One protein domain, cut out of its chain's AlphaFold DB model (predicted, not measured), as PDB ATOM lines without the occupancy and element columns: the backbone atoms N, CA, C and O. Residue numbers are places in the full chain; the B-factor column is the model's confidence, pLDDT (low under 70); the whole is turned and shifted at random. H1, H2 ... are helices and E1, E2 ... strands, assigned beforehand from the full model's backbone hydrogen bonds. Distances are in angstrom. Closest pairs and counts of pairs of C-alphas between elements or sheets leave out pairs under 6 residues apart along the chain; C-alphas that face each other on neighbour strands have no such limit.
ATOM      1  N   LEU A   9     201.603 276.116 241.090       95.56
ATOM      2  CA  LEU A   9     202.711 275.778 241.982       95.56
ATOM      3  C   LEU A   9     202.258 275.379 243.392       95.56
ATOM      4  O   LEU A   9     202.872 274.500 243.986       95.56
ATOM      5  N   ARG A  10     201.228 276.009 243.965       95.06
ATOM      6  CA  ARG A  10     200.867 275.757 245.368       95.06
ATOM      7  C   ARG A  10     200.253 274.371 245.526       95.06
ATOM      8  O   ARG A  10     200.644 273.656 246.445       95.06
ATOM      9  N   TYR A  11     199.387 273.944 244.604       95.25
ATOM     10  CA  TYR A  11     198.889 272.562 244.616       95.25
ATOM     11  C   TYR A  11     200.003 271.545 244.360       95.25
ATOM     12  O   TYR A  11     200.041 270.509 245.025       95.25
ATOM     13  N   PHE A  12     200.959 271.862 243.480       94.88
ATOM     14  CA  PHE A  12     202.148 271.029 243.291       94.88
ATOM     15  C   PHE A  12     202.953 270.881 244.593       94.88
ATOM     16  O   PHE A  12     203.229 269.763 245.021       94.88
ATOM     17  N   LEU A  13     203.280 271.985 245.272       94.94
ATOM     18  CA  LEU A  13     204.022 271.950 246.535       94.94
ATOM     19  C   LEU A  13     203.250 271.212 247.638       94.94
ATOM     20  O   LEU A  13     203.844 270.424 248.371       94.94
ATOM     21  N   HIS A  14     201.932 271.411 247.721       94.31
ATOM     22  CA  HIS A  14     201.062 270.703 248.661       94.31
ATOM     23  C   HIS A  14     201.078 269.190 248.433       94.31
ATOM     24  O   HIS A  14     201.279 268.428 249.371       94.31
ATOM     25  N   ARG A  15     200.943 268.732 247.182       93.62
ATOM     26  CA  ARG A  15     200.987 267.299 246.838       93.62
ATOM     27  C   ARG A  15     202.314 266.639 247.229       93.62
ATOM     28  O   ARG A  15     202.370 265.427 247.443       93.62
ATOM     29  N   HIS A  16     203.380 267.425 247.293       92.50
ATOM     30  CA  HIS A  16     204.722 266.981 247.644       92.50
ATOM     31  C   HIS A  16     205.116 267.278 249.105       92.50
ATOM     32  O   HIS A  16     206.293 267.132 249.421       92.50
ATOM     33  N   ASP A  17     204.168 267.631 249.987       92.88
ATOM     34  CA  ASP A  17     204.398 267.942 251.415       92.88
ATOM     35  C   ASP A  17     205.474 269.027 251.645       92.88
ATOM     36  O   ASP A  17     206.277 268.967 252.577       92.88
ATOM     37  N   VAL A  18     205.516 270.033 250.763       94.69
ATOM     38  CA  VAL A  18     206.484 271.148 250.814       94.69
ATOM     39  C   VAL A  18     205.829 272.518 250.600       94.69
ATOM     40  O   VAL A  18     206.492 273.473 250.192       94.69
ATOM     41  N   LEU A  19     204.524 272.645 250.864       92.94
ATOM     42  CA  LEU A  19     203.780 273.904 250.708       92.94
ATOM     43  C   LEU A  19     204.309 275.017 251.624       92.94
ATOM     44  O   LEU A  19     204.293 276.190 251.257       92.94
ATOM     45  N   GLU A  20     204.798 274.654 252.804       92.12
ATOM     46  CA  GLU A  20     205.314 275.566 253.823       92.12
ATOM     47  C   GLU A  20     206.669 276.179 253.437       92.12
ATOM     48  O   GLU A  20     207.133 277.132 254.072       92.12
ATOM     49  N   VAL A  21     207.320 275.651 252.394       91.31
ATOM     50  CA  VAL A  21     208.569 276.206 251.879       91.31
ATOM     51  C   VAL A  21     208.293 277.569 251.257       91.31
ATOM     52  O   VAL A  21     207.481 277.717 250.347       91.31
ATOM     53  N   LYS A  22     209.046 278.582 251.698       89.81
ATOM     54  CA  LYS A  22     209.034 279.907 251.071       89.81
ATOM     55  C   LYS A  22     209.565 279.801 249.640       89.81
ATOM     56  O   LYS A  22     210.774 279.729 249.415       89.81
ATOM     57  N   ALA A  23     208.654 279.784 248.675       89.94
ATOM     58  CA  ALA A  23     208.973 279.693 247.261       89.94
ATOM     59  C   ALA A  23     208.859 281.065 246.587       89.94
ATOM     60  O   ALA A  23     207.795 281.670 246.566       89.94
ATOM     61  N   THR A  24     209.953 281.525 245.979       92.50
ATOM     62  CA  THR A  24     209.931 282.654 245.038       92.50
ATOM     63  C   THR A  24     209.902 282.119 243.612       92.50
ATOM     64  O   THR A  24     210.846 281.432 243.204       92.50
ATOM     65  N   ALA A  25     208.852 282.440 242.856       95.81
ATOM     66  CA  ALA A  25     208.767 282.172 241.424       95.81
ATOM     67  C   ALA A  25     209.185 283.413 240.625       95.81
ATOM     68  O   ALA A  25     208.661 284.503 240.844       95.81
ATOM     69  N   ILE A  26     210.099 283.256 239.665       96.94
ATOM     70  CA  ILE A  26     210.529 284.361 238.794       96.94
ATOM     71  C   ILE A  26     209.348 284.913 237.992       96.94
ATOM     72  O   ILE A  26     209.247 286.122 237.807       96.94
ATOM     73  N   PHE A  27     208.406 284.060 237.584       97.94
ATOM     74  CA  PHE A  27     207.206 284.511 236.881       97.94
ATOM     75  C   PHE A  27     206.269 285.357 237.744       97.94
ATOM     76  O   PHE A  27     205.661 286.276 237.205       97.94
ATOM     77  N   ASP A  28     206.233 285.163 239.066       97.25
ATOM     78  CA  ASP A  28     205.522 286.091 239.951       97.25
ATOM     79  C   ASP A  28     206.190 287.473 239.913       97.25
ATOM     80  O   ASP A  28     205.513 288.484 239.726       97.25
ATOM     81  N   LEU A  29     207.528 287.529 239.959       96.62
ATOM     82  CA  LEU A  29     208.269 288.789 239.845       96.62
ATOM     83  C   LEU A  29     208.073 289.462 238.482       96.62
ATOM     84  O   LEU A  29     207.919 290.678 238.438       96.62
ATOM     85  N   ILE A  30     208.040 288.695 237.388       97.44
ATOM     86  CA  ILE A  30     207.776 289.186 236.024       97.44
ATOM     87  C   ILE A  30     206.344 289.723 235.916       97.44
ATOM     88  O   ILE A  30     206.113 290.842 235.448       97.44
ATOM     89  N   GLN A  31     205.366 288.967 236.404       97.50
ATOM     90  CA  GLN A  31     203.953 289.335 236.364       97.50
ATOM     91  C   GLN A  31     203.601 290.410 237.400       97.50
ATOM     92  O   GLN A  31     202.545 291.021 237.306       97.50
ATOM     93  N   GLY A  32     204.494 290.726 238.339       95.75
ATOM     94  CA  GLY A  32     204.240 291.728 239.378       95.75
ATOM     95  C   GLY A  32     203.234 291.231 240.407       95.75
ATOM     96  O   GLY A  32     202.422 292.005 240.907       95.75
ATOM     97  N   ILE A  33     203.269 289.928 240.658       95.00
ATOM     98  CA  ILE A  33     202.483 289.230 241.659       95.00
ATOM     99  C   ILE A  33     203.323 289.186 242.938       95.00
ATOM    100  O   ILE A  33     204.522 288.918 242.890       95.00
ATOM    101  N   SER A  34     202.701 289.490 244.073       85.25
ATOM    102  CA  SER A  34     203.367 289.498 245.380       85.25
ATOM    103  C   SER A  34     202.641 288.561 246.345       85.25
ATOM    104  O   SER A  34     202.799 287.350 246.232       85.25
ATOM    105  N   ASP A  35     201.789 289.095 247.215       81.12
ATOM    106  CA  ASP A  35     201.109 288.340 248.272       81.12
ATOM    107  C   ASP A  35     199.617 288.158 247.961       81.12
ATOM    108  O   ASP A  35     198.737 288.573 248.716       81.12
ATOM    109  N   GLU A  36     199.321 287.547 246.816       89.25
ATOM    110  CA  GLU A  36     197.939 287.223 246.460       89.25
ATOM    111  C   GLU A  36     197.454 286.022 247.282       89.25
ATOM    112  O   GLU A  36     198.024 284.927 247.223       89.25
ATOM    113  N   ALA A  37     196.393 286.229 248.063       89.88
ATOM    114  CA  ALA A  37     195.777 285.168 248.845       89.88
ATOM    115  C   ALA A  37     195.120 284.136 247.923       89.88
ATOM    116  O   ALA A  37     194.477 284.487 246.934       89.88
ATOM    117  N   MET A  38     195.241 282.855 248.273       92.31
ATOM    118  CA  MET A  38     194.603 281.798 247.501       92.31
ATOM    119  C   MET A  38     193.077 281.894 247.607       92.31
ATOM    120  O   MET A  38     192.510 281.817 248.699       92.31
ATOM    121  N   ARG A  39     192.415 282.003 246.454       90.56
ATOM    122  CA  ARG A  39     190.966 281.886 246.309       90.56
ATOM    123  C   ARG A  39     190.642 280.726 245.375       90.56
ATOM    124  O   ARG A  39     190.973 280.757 244.195       90.56
ATOM    125  N   ASN A  40     189.922 279.734 245.893       90.62
ATOM    126  CA  ASN A  40     189.414 278.644 245.068       90.62
ATOM    127  C   ASN A  40     188.222 279.126 244.221       90.62
ATOM    128  O   ASN A  40     187.083 279.136 244.700       90.62
ATOM    129  N   LEU A  41     188.502 279.568 242.993       93.75
ATOM    130  CA  LEU A  41     187.497 280.068 242.056       93.75
ATOM    131  C   LEU A  41     186.435 279.013 241.758       93.75
ATOM    132  O   LEU A  41     186.744 277.889 241.363       93.75
ATOM    133  N   GLN A  42     185.176 279.417 241.885       94.00
ATOM    134  CA  GLN A  42     184.047 278.629 241.412       94.00
ATOM    135  C   GLN A  42     183.682 279.034 239.984       94.00
ATOM    136  O   GLN A  42     183.859 280.183 239.588       94.00
ATOM    137  N   VAL A  43     183.088 278.120 239.214       94.81
ATOM    138  CA  VAL A  43     182.576 278.438 237.865       94.81
ATOM    139  C   VAL A  43     181.563 279.586 237.915       94.81
ATOM    140  O   VAL A  43     181.513 280.410 237.008       94.81
ATOM    141  N   THR A  44     180.795 279.679 239.001       93.75
ATOM    142  CA  THR A  44     179.820 280.748 239.254       93.75
ATOM    143  C   THR A  44     180.442 282.094 239.620       93.75
ATOM    144  O   THR A  44     179.727 283.089 239.622       93.75
ATOM    145  N   ASP A  45     181.737 282.137 239.951       93.81
ATOM    146  CA  ASP A  45     182.453 283.386 240.236       93.81
ATOM    147  C   ASP A  45     182.890 284.115 238.955       93.81
ATOM    148  O   ASP A  45     183.359 285.250 239.029       93.81
ATOM    149  N   LEU A  46     182.799 283.448 237.799       95.38
ATOM    150  CA  LEU A  46     183.226 283.971 236.507       95.38
ATOM    151  C   LEU A  46     182.056 284.612 235.758       95.38
ATOM    152  O   LEU A  46     180.917 284.146 235.830       95.38
ATOM    153  N   ASP A  47     182.361 285.660 234.998       94.62
ATOM    154  CA  ASP A  47     181.381 286.346 234.165       94.62
ATOM    155  C   ASP A  47     181.112 285.547 232.886       94.62
ATOM    156  O   ASP A  47     181.984 285.390 232.028       94.62
ATOM    157  N   TRP A  48     179.876 285.071 232.743       96.75
ATOM    158  CA  TRP A  48     179.416 284.340 231.566       96.75
ATOM    159  C   TRP A  48     178.395 285.164 230.776       96.75
ATOM    160  O   TRP A  48     177.580 285.865 231.382       96.75
ATOM    161  N   PRO A  49     178.378 285.066 229.433       95.94
ATOM    162  CA  PRO A  49     177.348 285.706 228.623       95.94
ATOM    163  C   PRO A  49     175.934 285.297 229.052       95.94
ATOM    164  O   PRO A  49     175.687 284.140 229.412       95.94
ATOM    165  N   GLU A  50     174.982 286.225 228.960       94.75
ATOM    166  CA  GLU A  50     173.572 285.918 229.200       94.75
ATOM    167  C   GLU A  50     173.086 284.815 228.242       94.75
ATOM    168  O   GLU A  50     173.394 284.821 227.049       94.75
ATOM    169  N   GLY A  51     172.333 283.846 228.770       93.50
ATOM    170  CA  GLY A  51     171.892 282.674 228.007       93.50
ATOM    171  C   GLY A  51     172.922 281.543 227.923       93.50
ATOM    172  O   GLY A  51     172.742 280.626 227.119       93.50
ATOM    173  N   SER A  52     173.982 281.585 228.739       97.00
ATOM    174  CA  SER A  52     174.926 280.472 228.867       97.00
ATOM    175  C   SER A  52     174.301 279.260 229.570       97.00
ATOM    176  O   SER A  52     173.635 279.386 230.599       97.00
ATOM    177  N   THR A  53     174.562 278.068 229.041       96.88
ATOM    178  CA  THR A  53     174.188 276.768 229.615       96.88
ATOM    179  C   THR A  53     175.427 275.899 229.803       96.88
ATOM    180  O   THR A  53     176.323 275.909 228.962       96.88
ATOM    181  N   PHE A  54     175.459 275.113 230.880       97.69
ATOM    182  CA  PHE A  54     176.631 274.335 231.291       97.69
ATOM    183  C   PHE A  54     176.360 272.837 231.157       97.69
ATOM    184  O   PHE A  54     175.418 272.314 231.754       97.69
ATOM    185  N   VAL A  55     177.203 272.146 230.395       97.00
ATOM    186  CA  VAL A  55     177.153 270.695 230.192       97.00
ATOM    187  C   VAL A  55     178.331 270.062 230.924       97.00
ATOM    188  O   VAL A  55     179.489 270.273 230.568       97.00
ATOM    189  N   TYR A  56     178.028 269.283 231.959       96.62
ATOM    190  CA  TYR A  56     179.024 268.605 232.784       96.62
ATOM    191  C   TYR A  56     179.370 267.255 232.161       96.62
ATOM    192  O   TYR A  56     178.502 266.394 232.005       96.62
ATOM    193  N   THR A  57     180.638 267.074 231.808       95.06
ATOM    194  CA  THR A  57     181.171 265.802 231.310       95.06
ATOM    195  C   THR A  57     182.084 265.174 232.368       95.06
ATOM    196  O   THR A  57     182.453 265.849 233.331       95.06
ATOM    197  N   PRO A  58     182.504 263.907 232.204       93.56
ATOM    198  CA  PRO A  58     183.497 263.298 233.091       93.56
ATOM    199  C   PRO A  58     184.877 263.979 233.089       93.56
ATOM    200  O   PRO A  58     185.674 263.691 233.976       93.56
ATOM    201  N   PHE A  59     185.176 264.838 232.107       92.19
ATOM    202  CA  PHE A  59     186.517 265.405 231.904       92.19
ATOM    203  C   PHE A  59     186.573 266.929 232.071       92.19
ATOM    204  O   PHE A  59     187.569 267.464 232.546       92.19
ATOM    205  N   ALA A  60     185.511 267.627 231.674       96.44
ATOM    206  CA  ALA A  60     185.451 269.085 231.619       96.44
ATOM    207  C   ALA A  60     184.004 269.595 231.731       96.44
ATOM    208  O   ALA A  60     183.040 268.828 231.605       96.44
ATOM    209  N   ILE A  61     183.845 270.909 231.901       98.00
ATOM    210  CA  ILE A  61     182.550 271.580 231.730       98.00
ATOM    211  C   ILE A  61     182.546 272.299 230.386       98.00
ATOM    212  O   ILE A  61     183.385 273.161 230.134       98.00
ATOM    213  N   VAL A  62     181.567 271.980 229.542       97.75
ATOM    214  CA  VAL A  62     181.345 272.672 228.272       97.75
ATOM    215  C   VAL A  62     180.297 273.758 228.480       97.75
ATOM    216  O   VAL A  62     179.166 273.479 228.881       97.75
ATOM    217  N   VAL A  63     180.668 275.002 228.196       98.00
ATOM    218  CA  VAL A  63     179.769 276.156 228.231       98.00
ATOM    219  C   VAL A  63     179.262 276.410 226.820       98.00
ATOM    220  O   VAL A  63     180.048 276.600 225.889       98.00
ATOM    221  N   GLN A  64     177.945 276.426 226.660       96.88
ATOM    222  CA  GLN A  64     177.281 276.815 225.422       96.88
ATOM    223  C   GLN A  64     176.589 278.157 225.620       96.88
ATOM    224  O   GLN A  64     175.937 278.354 226.636       96.88
ATOM    225  N   CYS A  65     176.677 279.052 224.644       95.88
ATOM    226  CA  CYS A  65     175.921 280.299 224.619       95.88
ATOM    227  C   CYS A  65     175.071 280.313 223.346       95.88
ATOM    228  O   CYS A  65     175.591 280.078 222.256       95.88
ATOM    229  N   GLN A  66     173.756 280.519 223.480       90.94
ATOM    230  CA  GLN A  66     172.814 280.494 222.347       90.94
ATOM    231  C   GLN A  66     172.954 279.228 221.469       90.94
ATOM    232  O   GLN A  66     172.960 279.298 220.242       90.94
ATOM    233  N   HIS A  67     173.087 278.059 222.110       88.50
ATOM    234  CA  HIS A  67     173.273 276.740 221.476       88.50
ATOM    235  C   HIS A  67     174.571 276.545 220.671       88.50
ATOM    236  O   HIS A  67     174.707 275.536 219.980       88.50
ATOM    237  N   LYS A  68     175.540 277.458 220.777       94.50
ATOM    238  CA  LYS A  68     176.885 277.300 220.209       94.50
ATOM    239  C   LYS A  68     177.901 277.045 221.314       94.50
ATOM    240  O   LYS A  68     177.763 277.595 222.408       94.50
ATOM    241  N   ARG A  69     178.924 276.227 221.045       95.88
ATOM    242  CA  ARG A  69     180.045 276.040 221.972       95.88
ATOM    243  C   ARG A  69     180.744 277.382 222.184       95.88
ATOM    244  O   ARG A  69     181.147 278.024 221.223       95.88
ATOM    245  N   TYR A  70     180.856 277.793 223.442       97.75
ATOM    246  CA  TYR A  70     181.457 279.067 223.829       97.75
ATOM    247  C   TYR A  70     182.775 278.861 224.568       97.75
ATOM    248  O   TYR A  70     183.775 279.499 224.246       97.75
ATOM    249  N   ALA A  71     182.793 277.953 225.546       98.31
ATOM    250  CA  ALA A  71     183.990 277.669 226.321       98.31
ATOM    251  C   ALA A  71     184.062 276.212 226.785       98.31
ATOM    252  O   ALA A  71     183.059 275.499 226.828       98.31
ATOM    253  N   GLU A  72     185.258 275.780 227.155       98.31
ATOM    254  CA  GLU A  72     185.538 274.519 227.832       98.31
ATOM    255  C   GLU A  72     186.415 274.804 229.051       98.31
ATOM    256  O   GLU A  72     187.475 275.415 228.922       98.31
ATOM    257  N   ILE A  73     185.945 274.393 230.226       98.50
ATOM    258  CA  ILE A  73     186.610 274.589 231.515       98.50
ATOM    259  C   ILE A  73     187.286 273.276 231.904       98.50
ATOM    260  O   ILE A  73     186.605 272.263 232.099       98.50
ATOM    261  N   GLU A  74     188.607 273.317 232.048       97.94
ATOM    262  CA  GLU A  74     189.424 272.196 232.505       97.94
ATOM    263  C   GLU A  74     189.878 272.391 233.953       97.94
ATOM    264  O   GLU A  74     190.198 273.500 234.400       97.94
ATOM    265  N   PHE A  75     189.931 271.280 234.686       97.06
ATOM    266  CA  PHE A  75     190.267 271.252 236.102       97.06
ATOM    267  C   PHE A  75     191.625 270.596 236.341       97.06
ATOM    268  O   PHE A  75     191.994 269.630 235.675       97.06
ATOM    269  N   GLY A  76     192.357 271.112 237.326       94.31
ATOM    270  CA  GLY A  76     193.556 270.464 237.846       94.31
ATOM    271  C   GLY A  76     193.217 269.203 238.644       94.31
ATOM    272  O   GLY A  76     192.056 268.932 238.953       94.31
ATOM    273  N   THR A  77     194.240 268.438 239.030       91.56
ATOM    274  CA  THR A  77     194.068 267.172 239.771       91.56
ATOM    275  C   THR A  77     193.304 267.353 241.088       91.56
ATOM    276  O   THR A  77     192.537 266.479 241.480       91.56
ATOM    277  N   GLU A  78     193.485 268.491 241.758       93.19
ATOM    278  CA  GLU A  78     192.810 268.849 243.009       93.19
ATOM    279  C   GLU A  78     191.448 269.544 242.797       93.19
ATOM    280  O   GLU A  78     190.819 269.975 243.762       93.19
ATOM    281  N   GLY A  79     190.969 269.650 241.552       93.62
ATOM    282  CA  GLY A  79     189.635 270.165 241.226       93.62
ATOM    283  C   GLY A  79     189.519 271.691 241.129       93.62
ATOM    284  O   GLY A  79     188.407 272.203 241.028       93.62
ATOM    285  N   PHE A  80     190.631 272.430 241.145       95.31
ATOM    286  CA  PHE A  80     190.640 273.870 240.856       95.31
ATOM    287  C   PHE A  80     190.509 274.124 239.348       95.31
ATOM    288  O   PHE A  80     190.941 273.298 238.542       95.31
ATOM    289  N   ILE A  81     189.948 275.271 238.953       97.81
ATOM    290  CA  ILE A  81     189.916 275.689 237.542       97.81
ATOM    291  C   ILE A  81     191.357 275.933 237.087       97.81
ATOM    292  O   ILE A  81     191.997 276.882 237.539       97.81
ATOM    293  N   ALA A  82     191.872 275.070 236.215       97.50
ATOM    294  CA  ALA A  82     193.244 275.154 235.723       97.50
ATOM    295  C   ALA A  82     193.336 276.048 234.485       97.50
ATOM    296  O   ALA A  82     194.299 276.803 234.322       97.50
ATOM    297  N   MET A  83     192.336 275.954 233.610       98.06
ATOM    298  CA  MET A  83     192.350 276.596 232.305       98.06
ATOM    299  C   MET A  83     190.944 276.666 231.708       98.06
ATOM    300  O   MET A  83     190.107 275.799 231.964       98.06
ATOM    301  N   ILE A  84     190.697 277.680 230.879       98.56
ATOM    302  CA  ILE A  84     189.476 277.786 230.077       98.56
ATOM    303  C   ILE A  84     189.849 278.065 228.622       98.56
ATOM    304  O   ILE A  84     190.537 279.045 228.325       98.56
ATOM    305  N   ARG A  85     189.368 277.226 227.703       98.44
ATOM    306  CA  ARG A  85     189.447 277.474 226.256       98.44
ATOM    307  C   ARG A  85     188.159 278.114 225.769       98.44
ATOM    308  O   ARG A  85     187.081 277.652 226.123       98.44
ATOM    309  N   TYR A  86     188.272 279.141 224.940       98.19
ATOM    310  CA  TYR A  86     187.156 279.857 224.332       98.19
ATOM    311  C   TYR A  86     187.112 279.584 222.836       98.19
ATOM    312  O   TYR A  86     188.156 279.495 222.180       98.19
ATOM    313  N   PHE A  87     185.894 279.490 222.315       97.31
ATOM    314  CA  PHE A  87     185.618 279.078 220.949       97.31
ATOM    315  C   PHE A  87     184.788 280.127 220.212       97.31
ATOM    316  O   PHE A  87     183.895 280.747 220.794       97.31
ATOM    317  N   ASP A  88     185.062 280.264 218.921       95.06
ATOM    318  CA  ASP A  88     184.190 280.913 217.949       95.06
ATOM    319  C   ASP A  88     184.068 280.002 216.725       95.06
ATOM    320  O   ASP A  88     185.067 279.478 216.241       95.06
ATOM    321  N   GLU A  89     182.841 279.739 216.279       91.44
ATOM    322  CA  GLU A  89     182.542 278.795 215.185       91.44
ATOM    323  C   GLU A  89     183.299 277.444 215.276       91.44
ATOM    324  O   GLU A  89     183.832 276.943 214.288       91.44
ATOM    325  N   GLU A  90     183.346 276.845 216.476       92.19
ATOM    326  CA  GLU A  90     184.089 275.606 216.810       92.19
ATOM    327  C   GLU A  90     185.625 275.701 216.708       92.19
ATOM    328  O   GLU A  90     186.327 274.719 216.961       92.19
ATOM    329  N   GLN A  91     186.179 276.876 216.413       95.31
ATOM    330  CA  GLN A  91     187.616 277.132 216.437       95.31
ATOM    331  C   GLN A  91     188.040 277.742 217.771       95.31
ATOM    332  O   GLN A  91     187.381 278.632 218.302       95.31
ATOM    333  N   ILE A  92     189.169 277.281 218.312       96.69
ATOM    334  CA  ILE A  92     189.764 277.889 219.506       96.69
ATOM    335  C   ILE A  92     190.258 279.287 219.132       96.69
ATOM    336  O   ILE A  92     191.028 279.434 218.184       96.69
ATOM    337  N   ILE A  93     189.849 280.292 219.907       97.94
ATOM    338  CA  ILE A  93     190.283 281.689 219.739       97.94
ATOM    339  C   ILE A  93     191.160 282.180 220.894       97.94
ATOM    340  O   ILE A  93     191.981 283.083 220.721       97.94
ATOM    341  N   ARG A  94     190.999 281.591 222.085       98.44
ATOM    342  CA  ARG A  94     191.727 281.980 223.296       98.44
ATOM    343  C   ARG A  94     191.811 280.823 224.281       98.44
ATOM    344  O   ARG A  94     190.835 280.109 224.479       98.44
ATOM    345  N   GLU A  95     192.940 280.701 224.954       98.62
ATOM    346  CA  GLU A  95     193.142 279.831 226.110       98.62
ATOM    347  C   GLU A  95     193.632 280.675 227.288       98.62
ATOM    348  O   GLU A  95     194.695 281.292 227.215       98.62
ATOM    349  N   ASP A  96     192.856 280.698 228.366       98.75
ATOM    350  CA  ASP A  96     193.206 281.379 229.608       98.75
ATOM    351  C   ASP A  96     193.704 280.349 230.621       98.75
ATOM    352  O   ASP A  96     192.958 279.457 231.026       98.75
ATOM    353  N   VAL A  97     194.960 280.478 231.049       98.69
ATOM    354  CA  VAL A  97     195.546 279.665 232.119       98.69
ATOM    355  C   VAL A  97     195.329 280.376 233.444       98.69
ATOM    356  O   VAL A  97     195.791 281.506 233.637       98.69
ATOM    357  N   TYR A  98     194.652 279.705 234.367       98.19
ATOM    358  CA  TYR A  98     194.361 280.233 235.690       98.19
ATOM    359  C   TYR A  98     195.499 279.908 236.649       98.19
ATOM    360  O   TYR A  98     196.011 278.793 236.694       98.19
ATOM    361  N   ASP A  99     195.906 280.918 237.403       98.00
ATOM    362  CA  ASP A  99     196.753 280.771 238.570       98.00
ATOM    363  C   ASP A  99     195.942 280.123 239.701       98.00
ATOM    364  O   ASP A  99     194.785 280.492 239.922       98.00
ATOM    365  N   ASP A 100     196.538 279.195 240.449       95.81
ATOM    366  CA  ASP A 100     195.827 278.492 241.524       95.81
ATOM    367  C   ASP A 100     195.436 279.396 242.716       95.81
ATOM    368  O   ASP A 100     194.674 278.970 243.587       95.81
ATOM    369  N   ARG A 101     195.896 280.661 242.739       96.12
ATOM    370  CA  ARG A 101     195.416 281.696 243.669       96.12
ATOM    371  C   ARG A 101     194.101 282.339 243.222       96.12
ATOM    372  O   ARG A 101     193.518 283.084 244.002       96.12
ATOM    373  N   GLY A 102     193.609 282.038 242.021       96.12
ATOM    374  CA  GLY A 102     192.268 282.422 241.583       96.12
ATOM    375  C   GLY A 102     192.205 283.646 240.665       96.12
ATOM    376  O   GLY A 102     191.297 284.463 240.797       96.12
ATOM    377  N   PHE A 103     193.142 283.778 239.726       96.81
ATOM    378  CA  PHE A 103     193.116 284.808 238.678       96.81
ATOM    379  C   PHE A 103     193.705 284.277 237.365       96.81
ATOM    380  O   PHE A 103     194.417 283.277 237.360       96.81
ATOM    381  N   VAL A 104     193.436 284.940 236.237       98.12
ATOM    382  CA  VAL A 104     194.042 284.561 234.948       98.12
ATOM    383  C   VAL A 104     195.521 284.945 234.953       98.12
ATOM    384  O   VAL A 104     195.868 286.119 235.063       98.12
ATOM    385  N   SER A 105     196.394 283.951 234.831       98.56
ATOM    386  CA  SER A 105     197.846 284.125 234.819       98.56
ATOM    387  C   SER A 105     198.363 284.466 233.423       98.56
ATOM    388  O   SER A 105     199.202 285.349 233.252       98.56
ATOM    389  N   SER A 106     197.858 283.782 232.397       98.81
ATOM    390  CA  SER A 106     198.185 284.107 231.011       98.81
ATOM    391  C   SER A 106     197.043 283.788 230.060       98.81
ATOM    392  O   SER A 106     196.246 282.894 230.324       98.81
ATOM    393  N   SER A 107     197.004 284.512 228.945       98.75
ATOM    394  CA  SER A 107     196.045 284.310 227.858       98.75
ATOM    395  C   SER A 107     196.803 284.071 226.559       98.75
ATOM    396  O   SER A 107     197.567 284.936 226.118       98.75
ATOM    397  N   LEU A 108     196.612 282.903 225.958       98.75
ATOM    398  CA  LEU A 108     197.123 282.526 224.644       98.75
ATOM    399  C   LEU A 108     196.034 282.771 223.600       98.75
ATOM    400  O   LEU A 108     194.926 282.265 223.742       98.75
ATOM    401  N   TYR A 109     196.344 283.535 222.560       98.62
ATOM    402  CA  TYR A 109     195.405 283.864 221.488       98.62
ATOM    403  C   TYR A 109     195.726 283.070 220.229       98.62
ATOM    404  O   TYR A 109     196.894 282.766 219.969       98.62
ATOM    405  N   PHE A 110     194.690 282.768 219.451       98.19
ATOM    406  CA  PHE A 110     194.780 281.942 218.253       98.19
ATOM    407  C   PHE A 110     194.217 282.665 217.029       98.19
ATOM    408  O   PHE A 110     193.269 283.440 217.130       98.19
ATOM    409  N   GLU A 111     194.780 282.357 215.864       95.69
ATOM    410  CA  GLU A 111     194.257 282.740 214.554       95.69
ATOM    411  C   GLU A 111     194.342 281.519 213.631       95.69
ATOM    412  O   GLU A 111     195.386 280.873 213.543       95.69
ATOM    413  N   ASN A 112     193.233 281.152 212.979       92.19
ATOM    414  CA  ASN A 112     193.137 279.945 212.142       92.19
ATOM    415  C   ASN A 112     193.614 278.658 212.856       92.19
ATOM    416  O   ASN A 112     194.285 277.809 212.267       92.19
ATOM    417  N   GLY A 113     193.311 278.535 214.154       91.75
ATOM    418  CA  GLY A 113     193.711 277.398 214.990       91.75
ATOM    419  C   GLY A 113     195.195 277.351 215.374       91.75
ATOM    420  O   GLY A 113     195.614 276.383 216.005       91.75
ATOM    421  N   GLN A 114     195.994 278.365 215.028       95.50
ATOM    422  CA  GLN A 114     197.409 278.456 215.398       95.50
ATOM    423  C   GLN A 114     197.636 279.524 216.478       95.50
ATOM    424  O   GLN A 114     197.034 280.597 216.399       95.50
ATOM    425  N   PRO A 115     198.495 279.269 217.481       96.75
ATOM    426  CA  PRO A 115     198.816 280.256 218.507       96.75
ATOM    427  C   PRO A 115     199.584 281.444 217.911       96.75
ATOM    428  O   PRO A 115     200.621 281.260 217.278       96.75
ATOM    429  N   ILE A 116     199.107 282.668 218.156       97.88
ATOM    430  CA  ILE A 116     199.725 283.904 217.637       97.88
ATOM    431  C   ILE A 116     200.587 284.615 218.683       97.88
ATOM    432  O   ILE A 116     201.735 284.974 218.413       97.88
ATOM    433  N   TYR A 117     200.070 284.796 219.899       98.38
ATOM    434  CA  TYR A 117     200.812 285.388 221.009       98.38
ATOM    435  C   TYR A 117     200.218 285.000 222.365       98.38
ATOM    436  O   TYR A 117     199.037 284.664 222.474       98.38
ATOM    437  N   ARG A 118     201.039 285.083 223.415       98.69
ATOM    438  CA  ARG A 118     200.642 284.895 224.815       98.69
ATOM    439  C   ARG A 118     200.890 286.166 225.614       98.69
ATOM    440  O   ARG A 118     202.014 286.661 225.655       98.69
ATOM    441  N   ASN A 119     199.863 286.639 226.309       98.69
ATOM    442  CA  ASN A 119     199.991 287.682 227.320       98.69
ATOM    443  C   ASN A 119     200.187 287.050 228.700       98.69
ATOM    444  O   ASN A 119     199.355 286.248 229.117       98.69
ATOM    445  N   TYR A 120     201.232 287.443 229.425       98.69
ATOM    446  CA  TYR A 120     201.386 287.150 230.853       98.69
ATOM    447  C   TYR A 120     200.803 288.312 231.653       98.69
ATOM    448  O   TYR A 120     201.225 289.457 231.473       98.69
ATOM    449  N   LEU A 121     199.813 288.039 232.494       98.44
ATOM    450  CA  LEU A 121     199.014 289.048 233.187       98.44
ATOM    451  C   LEU A 121     199.460 289.183 234.645       98.44
ATOM    452  O   LEU A 121     199.918 288.221 235.250       98.44
ATOM    453  N   ASN A 122     199.303 290.366 235.233       97.06
ATOM    454  CA  ASN A 122     199.320 290.490 236.689       97.06
ATOM    455  C   ASN A 122     197.978 290.022 237.285       97.06
ATOM    456  O   ASN A 122     197.009 289.810 236.555       97.06
ATOM    457  N   ALA A 123     197.877 289.948 238.614       96.31
ATOM    458  CA  ALA A 123     196.648 289.524 239.300       96.31
ATOM    459  C   ALA A 123     195.418 290.419 239.024       96.31
ATOM    460  O   ALA A 123     194.284 290.018 239.267       96.31
ATOM    461  N   LYS A 124     195.619 291.625 238.471       94.94
ATOM    462  CA  LYS A 124     194.556 292.566 238.069       94.94
ATOM    463  C   LYS A 124     194.129 292.406 236.602       94.94
ATOM    464  O   LYS A 124     193.368 293.233 236.106       94.94
ATOM    465  N   GLY A 125     194.654 291.410 235.886       95.81
ATOM    466  CA  GLY A 125     194.359 291.170 234.469       95.81
ATOM    467  C   GLY A 125     195.080 292.111 233.497       95.81
ATOM    468  O   GLY A 125     194.772 292.129 232.307       95.81
ATOM    469  N   ILE A 126     196.052 292.902 233.964       96.81
ATOM    470  CA  ILE A 126     196.840 293.790 233.101       96.81
ATOM    471  C   ILE A 126     198.033 293.002 232.565       96.81
ATOM    472  O   ILE A 126     198.863 292.527 233.342       96.81
ATOM    473  N   TRP A 127     198.163 292.905 231.242       97.44
ATOM    474  CA  TRP A 127     199.310 292.250 230.609       97.44
ATOM    475  C   TRP A 127     200.624 292.954 230.960       97.44
ATOM    476  O   TRP A 127     200.695 294.178 230.977       97.44
ATOM    477  N   GLN A 128     201.658 292.184 231.277       97.94
ATOM    478  CA  GLN A 128     202.995 292.673 231.627       97.94
ATOM    479  C   GLN A 128     203.997 292.370 230.513       97.94
ATOM    480  O   GLN A 128     204.829 293.210 230.186       97.94
ATOM    481  N   LEU A 129     203.865 291.193 229.898       97.56
ATOM    482  CA  LEU A 129     204.639 290.753 228.741       97.56
ATOM    483  C   LEU A 129     203.712 290.169 227.683       97.56
ATOM    484  O   LEU A 129     202.756 289.467 228.021       97.56
ATOM    485  N   CYS A 130     204.045 290.407 226.420       98.19
ATOM    486  CA  CYS A 130     203.448 289.754 225.264       98.19
ATOM    487  C   CYS A 130     204.536 288.965 224.526       98.19
ATOM    488  O   CYS A 130     205.529 289.546 224.095       98.19
ATOM    489  N   HIS A 131     204.363 287.651 224.406       98.31
ATOM    490  CA  HIS A 131     205.262 286.744 223.695       98.31
ATOM    491  C   HIS A 131     204.628 286.332 222.367       98.31
ATOM    492  O   HIS A 131     203.594 285.667 222.372       98.31
ATOM    493  N   PHE A 132     205.238 286.721 221.249       98.12
ATOM    494  CA  PHE A 132     204.768 286.395 219.904       98.12
ATOM    495  C   PHE A 132     205.393 285.093 219.391       98.12
ATOM    496  O   PHE A 132     206.605 284.905 219.486       98.12
ATOM    497  N   PHE A 133     204.581 284.222 218.786       96.00
ATOM    498  CA  PHE A 133     205.026 282.914 218.275       96.00
ATOM    499  C   PHE A 133     205.429 282.929 216.791       96.00
ATOM    500  O   PHE A 133     205.815 281.903 216.244       96.00
ATOM    501  N   ASP A 134     205.392 284.095 216.145       93.25
ATOM    502  CA  ASP A 134     205.789 284.300 214.744       93.25
ATOM    503  C   ASP A 134     207.237 284.805 214.579       93.25
ATOM    504  O   ASP A 134     207.635 285.242 213.500       93.25
ATOM    505  N   GLY A 135     208.033 284.761 215.652       91.38
ATOM    506  CA  GLY A 135     209.433 285.193 215.654       91.38
ATOM    507  C   GLY A 135     209.653 286.665 216.011       91.38
ATOM    508  O   GLY A 135     210.802 287.094 216.094       91.38
ATOM    509  N   ARG A 136     208.593 287.437 216.298       93.06
ATOM    510  CA  ARG A 136     208.707 288.809 216.832       93.06
ATOM    511  C   ARG A 136     209.228 288.890 218.274       93.06
ATOM    512  O   ARG A 136     209.294 289.988 218.804       93.06
ATOM    513  N   GLY A 137     209.561 287.784 218.935       96.56
ATOM    514  CA  GLY A 137     210.107 287.798 220.295       96.56
ATOM    515  C   GLY A 137     209.100 288.263 221.352       96.56
ATOM    516  O   GLY A 137     207.916 287.910 221.307       96.56
ATOM    517  N   ILE A 138     209.574 289.026 222.341       98.12
ATOM    518  CA  ILE A 138     208.787 289.425 223.516       98.12
ATOM    519  C   ILE A 138     208.780 290.940 223.680       98.12
ATOM    520  O   ILE A 138     209.825 291.589 223.664       98.12
ATOM    521  N   VAL A 139     207.594 291.498 223.916       97.69
ATOM    522  CA  VAL A 139     207.382 292.922 224.185       97.69
ATOM    523  C   VAL A 139     206.932 293.115 225.628       97.69
ATOM    524  O   VAL A 139     205.954 292.506 226.069       97.69
ATOM    525  N   ALA A 140     207.620 293.993 226.354       97.56
ATOM    526  CA  ALA A 140     207.188 294.438 227.672       97.56
ATOM    527  C   ALA A 140     206.133 295.540 227.555       97.56
ATOM    528  O   ALA A 140     206.215 296.409 226.683       97.56
ATOM    529  N   ASN A 141     205.133 295.519 228.435       96.62
ATOM    530  CA  ASN A 141     204.085 296.530 228.421       96.62
ATOM    531  C   ASN A 141     204.666 297.917 228.769       96.62
ATOM    532  O   ASN A 141     205.189 298.101 229.866       96.62
ATOM    533  N   PRO A 142     204.520 298.940 227.900       92.81
ATOM    534  CA  PRO A 142     205.050 300.282 228.161       92.81
ATOM    535  C   PRO A 142     204.500 300.960 229.426       92.81
ATOM    536  O   PRO A 142     205.068 301.944 229.886       92.81
ATOM    537  N   ARG A 143     203.382 300.467 229.976       91.75
ATOM    538  CA  ARG A 143     202.705 301.015 231.164       91.75
ATOM    539  C   ARG A 143     203.133 300.358 232.480       91.75
ATOM    540  O   ARG A 143     202.433 300.504 233.475       91.75
ATOM    541  N   THR A 144     204.223 299.593 232.497       84.56
ATOM    542  CA  THR A 144     204.708 298.897 233.703       84.56
ATOM    543  C   THR A 144     205.841 299.642 234.409       84.56
ATOM    544  O   THR A 144     206.658 299.001 235.060       84.56
ATOM    545  N   ASP A 145     205.931 300.964 234.238       74.44
ATOM    546  CA  ASP A 145     206.785 301.892 234.999       74.44
ATOM    547  C   ASP A 145     208.212 301.392 235.292       74.44
ATOM    548  O   ASP A 145     208.620 301.240 236.440       74.44
ATOM    549  N   GLY A 146     208.991 301.104 234.245       85.50
ATOM    550  CA  GLY A 146     210.420 300.784 234.391       85.50
ATOM    551  C   GLY A 146     210.734 299.439 235.058       85.50
ATOM    552  O   GLY A 146     211.891 299.174 235.374       85.50
ATOM    553  N   ARG A 147     209.737 298.561 235.251       94.12
ATOM    554  CA  ARG A 147     209.953 297.203 235.789       94.12
ATOM    555  C   ARG A 147     210.872 296.338 234.923       94.12
ATOM    556  O   ARG A 147     211.568 295.483 235.464       94.12
ATOM    557  N   PHE A 148     210.882 296.575 233.614       96.81
ATOM    558  CA  PHE A 148     211.695 295.874 232.618       96.81
ATOM    559  C   PHE A 148     212.839 296.776 232.145       96.81
ATOM    560  O   PHE A 148     212.625 297.966 231.911       96.81
ATOM    561  N   ASN A 149     214.042 296.221 231.980       95.88
ATOM    562  CA  ASN A 149     215.200 296.981 231.493       95.88
ATOM    563  C   ASN A 149     215.098 297.284 229.991       95.88
ATOM    564  O   ASN A 149     215.688 298.257 229.520       95.88
ATOM    565  N   LYS A 150     214.375 296.451 229.233       95.75
ATOM    566  CA  LYS A 150     214.148 296.616 227.795       95.75
ATOM    567  C   LYS A 150     212.653 296.611 227.496       95.75
ATOM    568  O   LYS A 150     211.871 295.931 228.150       95.75
ATOM    569  N   SER A 151     212.262 297.313 226.437       95.38
ATOM    570  CA  SER A 151     210.903 297.203 225.889       95.38
ATOM    571  C   SER A 151     210.720 295.954 225.017       95.38
ATOM    572  O   SER A 151     209.590 295.557 224.747       95.38
ATOM    573  N   TYR A 152     211.825 295.356 224.563       97.31
ATOM    574  CA  TYR A 152     211.865 294.219 223.648       97.31
ATOM    575  C   TYR A 152     212.958 293.226 224.066       97.31
ATOM    576  O   TYR A 152     214.071 293.645 224.392       97.31
ATOM    577  N   TYR A 153     212.651 291.932 223.989       98.19
ATOM    578  CA  TYR A 153     213.555 290.817 224.275       98.19
ATOM    579  C   TYR A 153     213.490 289.781 223.148       98.19
ATOM    580  O   TYR A 153     212.434 289.606 222.533       98.19
ATOM    581  N   GLY A 154     214.601 289.088 222.878       97.38
ATOM    582  CA  GLY A 154     214.638 288.034 221.863       97.38
ATOM    583  C   GLY A 154     213.794 286.823 222.253       97.38
ATOM    584  O   GLY A 154     213.001 286.337 221.449       97.38
ATOM    585  N   ASP A 155     213.922 286.380 223.504       95.50
ATOM    586  CA  ASP A 155     213.195 285.238 224.050       95.50
ATOM    587  C   ASP A 155     212.966 285.363 225.566       95.50
ATOM    588  O   ASP A 155     213.387 286.321 226.222       95.50
ATOM    589  N   LEU A 156     212.246 284.388 226.126       95.62
ATOM    590  CA  LEU A 156     211.811 284.402 227.523       95.62
ATOM    591  C   LEU A 156     212.973 284.227 228.503       95.62
ATOM    592  O   LEU A 156     212.878 284.681 229.641       95.62
ATOM    593  N   SER A 157     214.075 283.619 228.068       95.50
ATOM    594  CA  SER A 157     215.269 283.423 228.889       95.50
ATOM    595  C   SER A 157     215.905 284.761 229.239       95.50
ATOM    596  O   SER A 157     216.254 284.956 230.396       95.50
ATOM    597  N   GLU A 158     215.992 285.712 228.299       97.12
ATOM    598  CA  GLU A 158     216.521 287.052 228.604       97.12
ATOM    599  C   GLU A 158     215.744 287.730 229.740       97.12
ATOM    600  O   GLU A 158     216.341 288.341 230.627       97.12
ATOM    601  N   VAL A 159     214.415 287.593 229.735       97.81
ATOM    602  CA  VAL A 159     213.549 288.131 230.790       97.81
ATOM    603  C   VAL A 159     213.778 287.386 232.108       97.81
ATOM    604  O   VAL A 159     213.914 288.017 233.155       97.81
ATOM    605  N   ILE A 160     213.832 286.050 232.074       97.88
ATOM    606  CA  ILE A 160     214.068 285.219 233.264       97.88
ATOM    607  C   ILE A 160     215.394 285.604 233.926       97.88
ATOM    608  O   ILE A 160     215.429 285.790 235.142       97.88
ATOM    609  N   TRP A 161     216.459 285.765 233.139       97.75
ATOM    610  CA  TRP A 161     217.778 286.144 233.638       97.75
ATOM    611  C   TRP A 161     217.809 287.559 234.200       97.75
ATOM    612  O   TRP A 161     218.344 287.762 235.284       97.75
ATOM    613  N   GLU A 162     217.147 288.518 233.549       97.88
ATOM    614  CA  GLU A 162     217.026 289.872 234.090       97.88
ATOM    615  C   GLU A 162     216.367 289.887 235.479       97.88
ATOM    616  O   GLU A 162     216.849 290.553 236.399       97.88
ATOM    617  N   PHE A 163     215.250 289.175 235.641       97.75
ATOM    618  CA  PHE A 163     214.537 289.135 236.918       97.75
ATOM    619  C   PHE A 163     215.254 288.280 237.963       97.75
ATOM    620  O   PHE A 163     215.159 288.582 239.155       97.75
ATOM    621  N   LEU A 164     216.007 287.263 237.536       97.94
ATOM    622  CA  LEU A 164     216.917 286.533 238.408       97.94
ATOM    623  C   LEU A 164     218.002 287.465 238.954       97.94
ATOM    624  O   LEU A 164     218.161 287.538 240.168       97.94
ATOM    625  N   ASP A 165     218.691 288.216 238.095       97.75
ATOM    626  CA  ASP A 165     219.758 289.136 238.507       97.75
ATOM    627  C   ASP A 165     219.243 290.195 239.486       97.75
ATOM    628  O   ASP A 165     219.870 290.456 240.514       97.75
ATOM    629  N   LYS A 166     218.056 290.758 239.216       96.88
ATOM    630  CA  LYS A 166     217.373 291.684 240.137       96.88
ATOM    631  C   LYS A 166     217.110 291.040 241.499       96.88
ATOM    632  O   LYS A 166     217.400 291.648 242.527       96.88
ATOM    633  N   PHE A 167     216.593 289.810 241.516       96.50
ATOM    634  CA  PHE A 167     216.332 289.077 242.754       96.50
ATOM    635  C   PHE A 167     217.619 288.783 243.534       96.50
ATOM    636  O   PHE A 167     217.669 289.026 244.740       96.50
TER     637      PHE A 167
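What this domain is: This is residues 9 to 167 of the 322 residues of the protein "Accessory secretory protein Asp1" of Streptococcus sp. HSISS2 (UniProt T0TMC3). One long, strongly twisted antiparallel sheet of nine strands makes the body, the chain folding back and forth from E1 at one edge to E9 at the other. Two helices gather at the E7 to E9 end: H2 stands up over E7, and H3 meets H2 about perpendicular and only grazes the sheet, while residues 32 to 51 run from H2 back to E1 at the far edge. The printed part has 159 residues, with three named helices and nine named strands in the order H1, H2, E1 to E9, H3; the class is mixed, helices and strands. The whole is compact, with a radius of gyration of the C-alphas of 17.2 A and spans of 50 by 41 by 23 A.

Where its parts are: The sheet begins with E1, residues 52 to 56, whose C-alpha 52 is at (174.926, 280.472, 228.867). E2 is residues 60 to 65, E3 residues 68 to 75, 21.6 A long, and E4 residues 81 to 88, 21.1 A long. The longest strands by residues are E5, residues 91 to 99, and E6, residues 103 to 111, each 24.2 A from first to last C-alpha; E6 bends by 51 degrees at residue 106. E7 is residues 114 to 121, 20.8 A long, E8 residues 127 to 132, and E9 residues 138 to 140. Before the sheet come H1, residues 9 to 15, starting at C-alpha 9 (202.711, 275.778, 241.982), and H2, residues 26 to 31. After it comes H3, residues 156 to 167, 16.6 A long, ending at C-alpha 167 (216.332, 289.077, 242.754).

How they stand to each other: The nine strands form a meander, each strand the antiparallel neighbour of the one before, and each such pair is a hairpin. E5 and E6 run at 161 degrees, with N 95 and O 108 within hydrogen-bond range at 2.8 A. On one side of them E4 pairs with E5, N 84 and O 96 at 2.9 A, and toward the edge strand E1 the pair E1 and E2 has N 53 and O 64 at 2.8 A. On the other side E6 and E7 have N 107 and O 119 at 2.9 A, and E8 and the edge strand E9 have N 139 and O 130 at 2.8 A. Residues 138 to 139 of E9 also pair antiparallel with residues 152 to 153. From edge to edge the strands' lines turn by 127 degrees. H2 is on the sheet, over E7, at a height over the sheet of 9.2 A, and stands up from it at 43 degrees; the C-alphas of Gln 31 and Leu 121, the closest of H2 and E7, are 5.9 A apart. H3 touches H2 with residues 159 to 164 alone, about perpendicular at 79 degrees, the closest C-alphas being those of Ile 26 and Phe 163, 6.5 A apart. H3 only grazes the sheet with residues 156 to 159. H1 is not on the sheet and is apart from H2 and H3; it is only just apart from E5, at 8.5 A. In H1, H2 and H3 every O i to N i+4 pair is within hydrogen-bond range.

The domain as a whole: The C-alphas farthest apart are those of His 67 and Asp 165, at 51.0 A. The printed part, residues 9 to 167, has no cut. The links from H2 to E1, 20 residues, and from E9 to H3, 15 residues, are long; the links between successive strands are tight, and that from H1 to H2 is short. The mean pLDDT of the printed part is 95.4, and no printed residue is under 70.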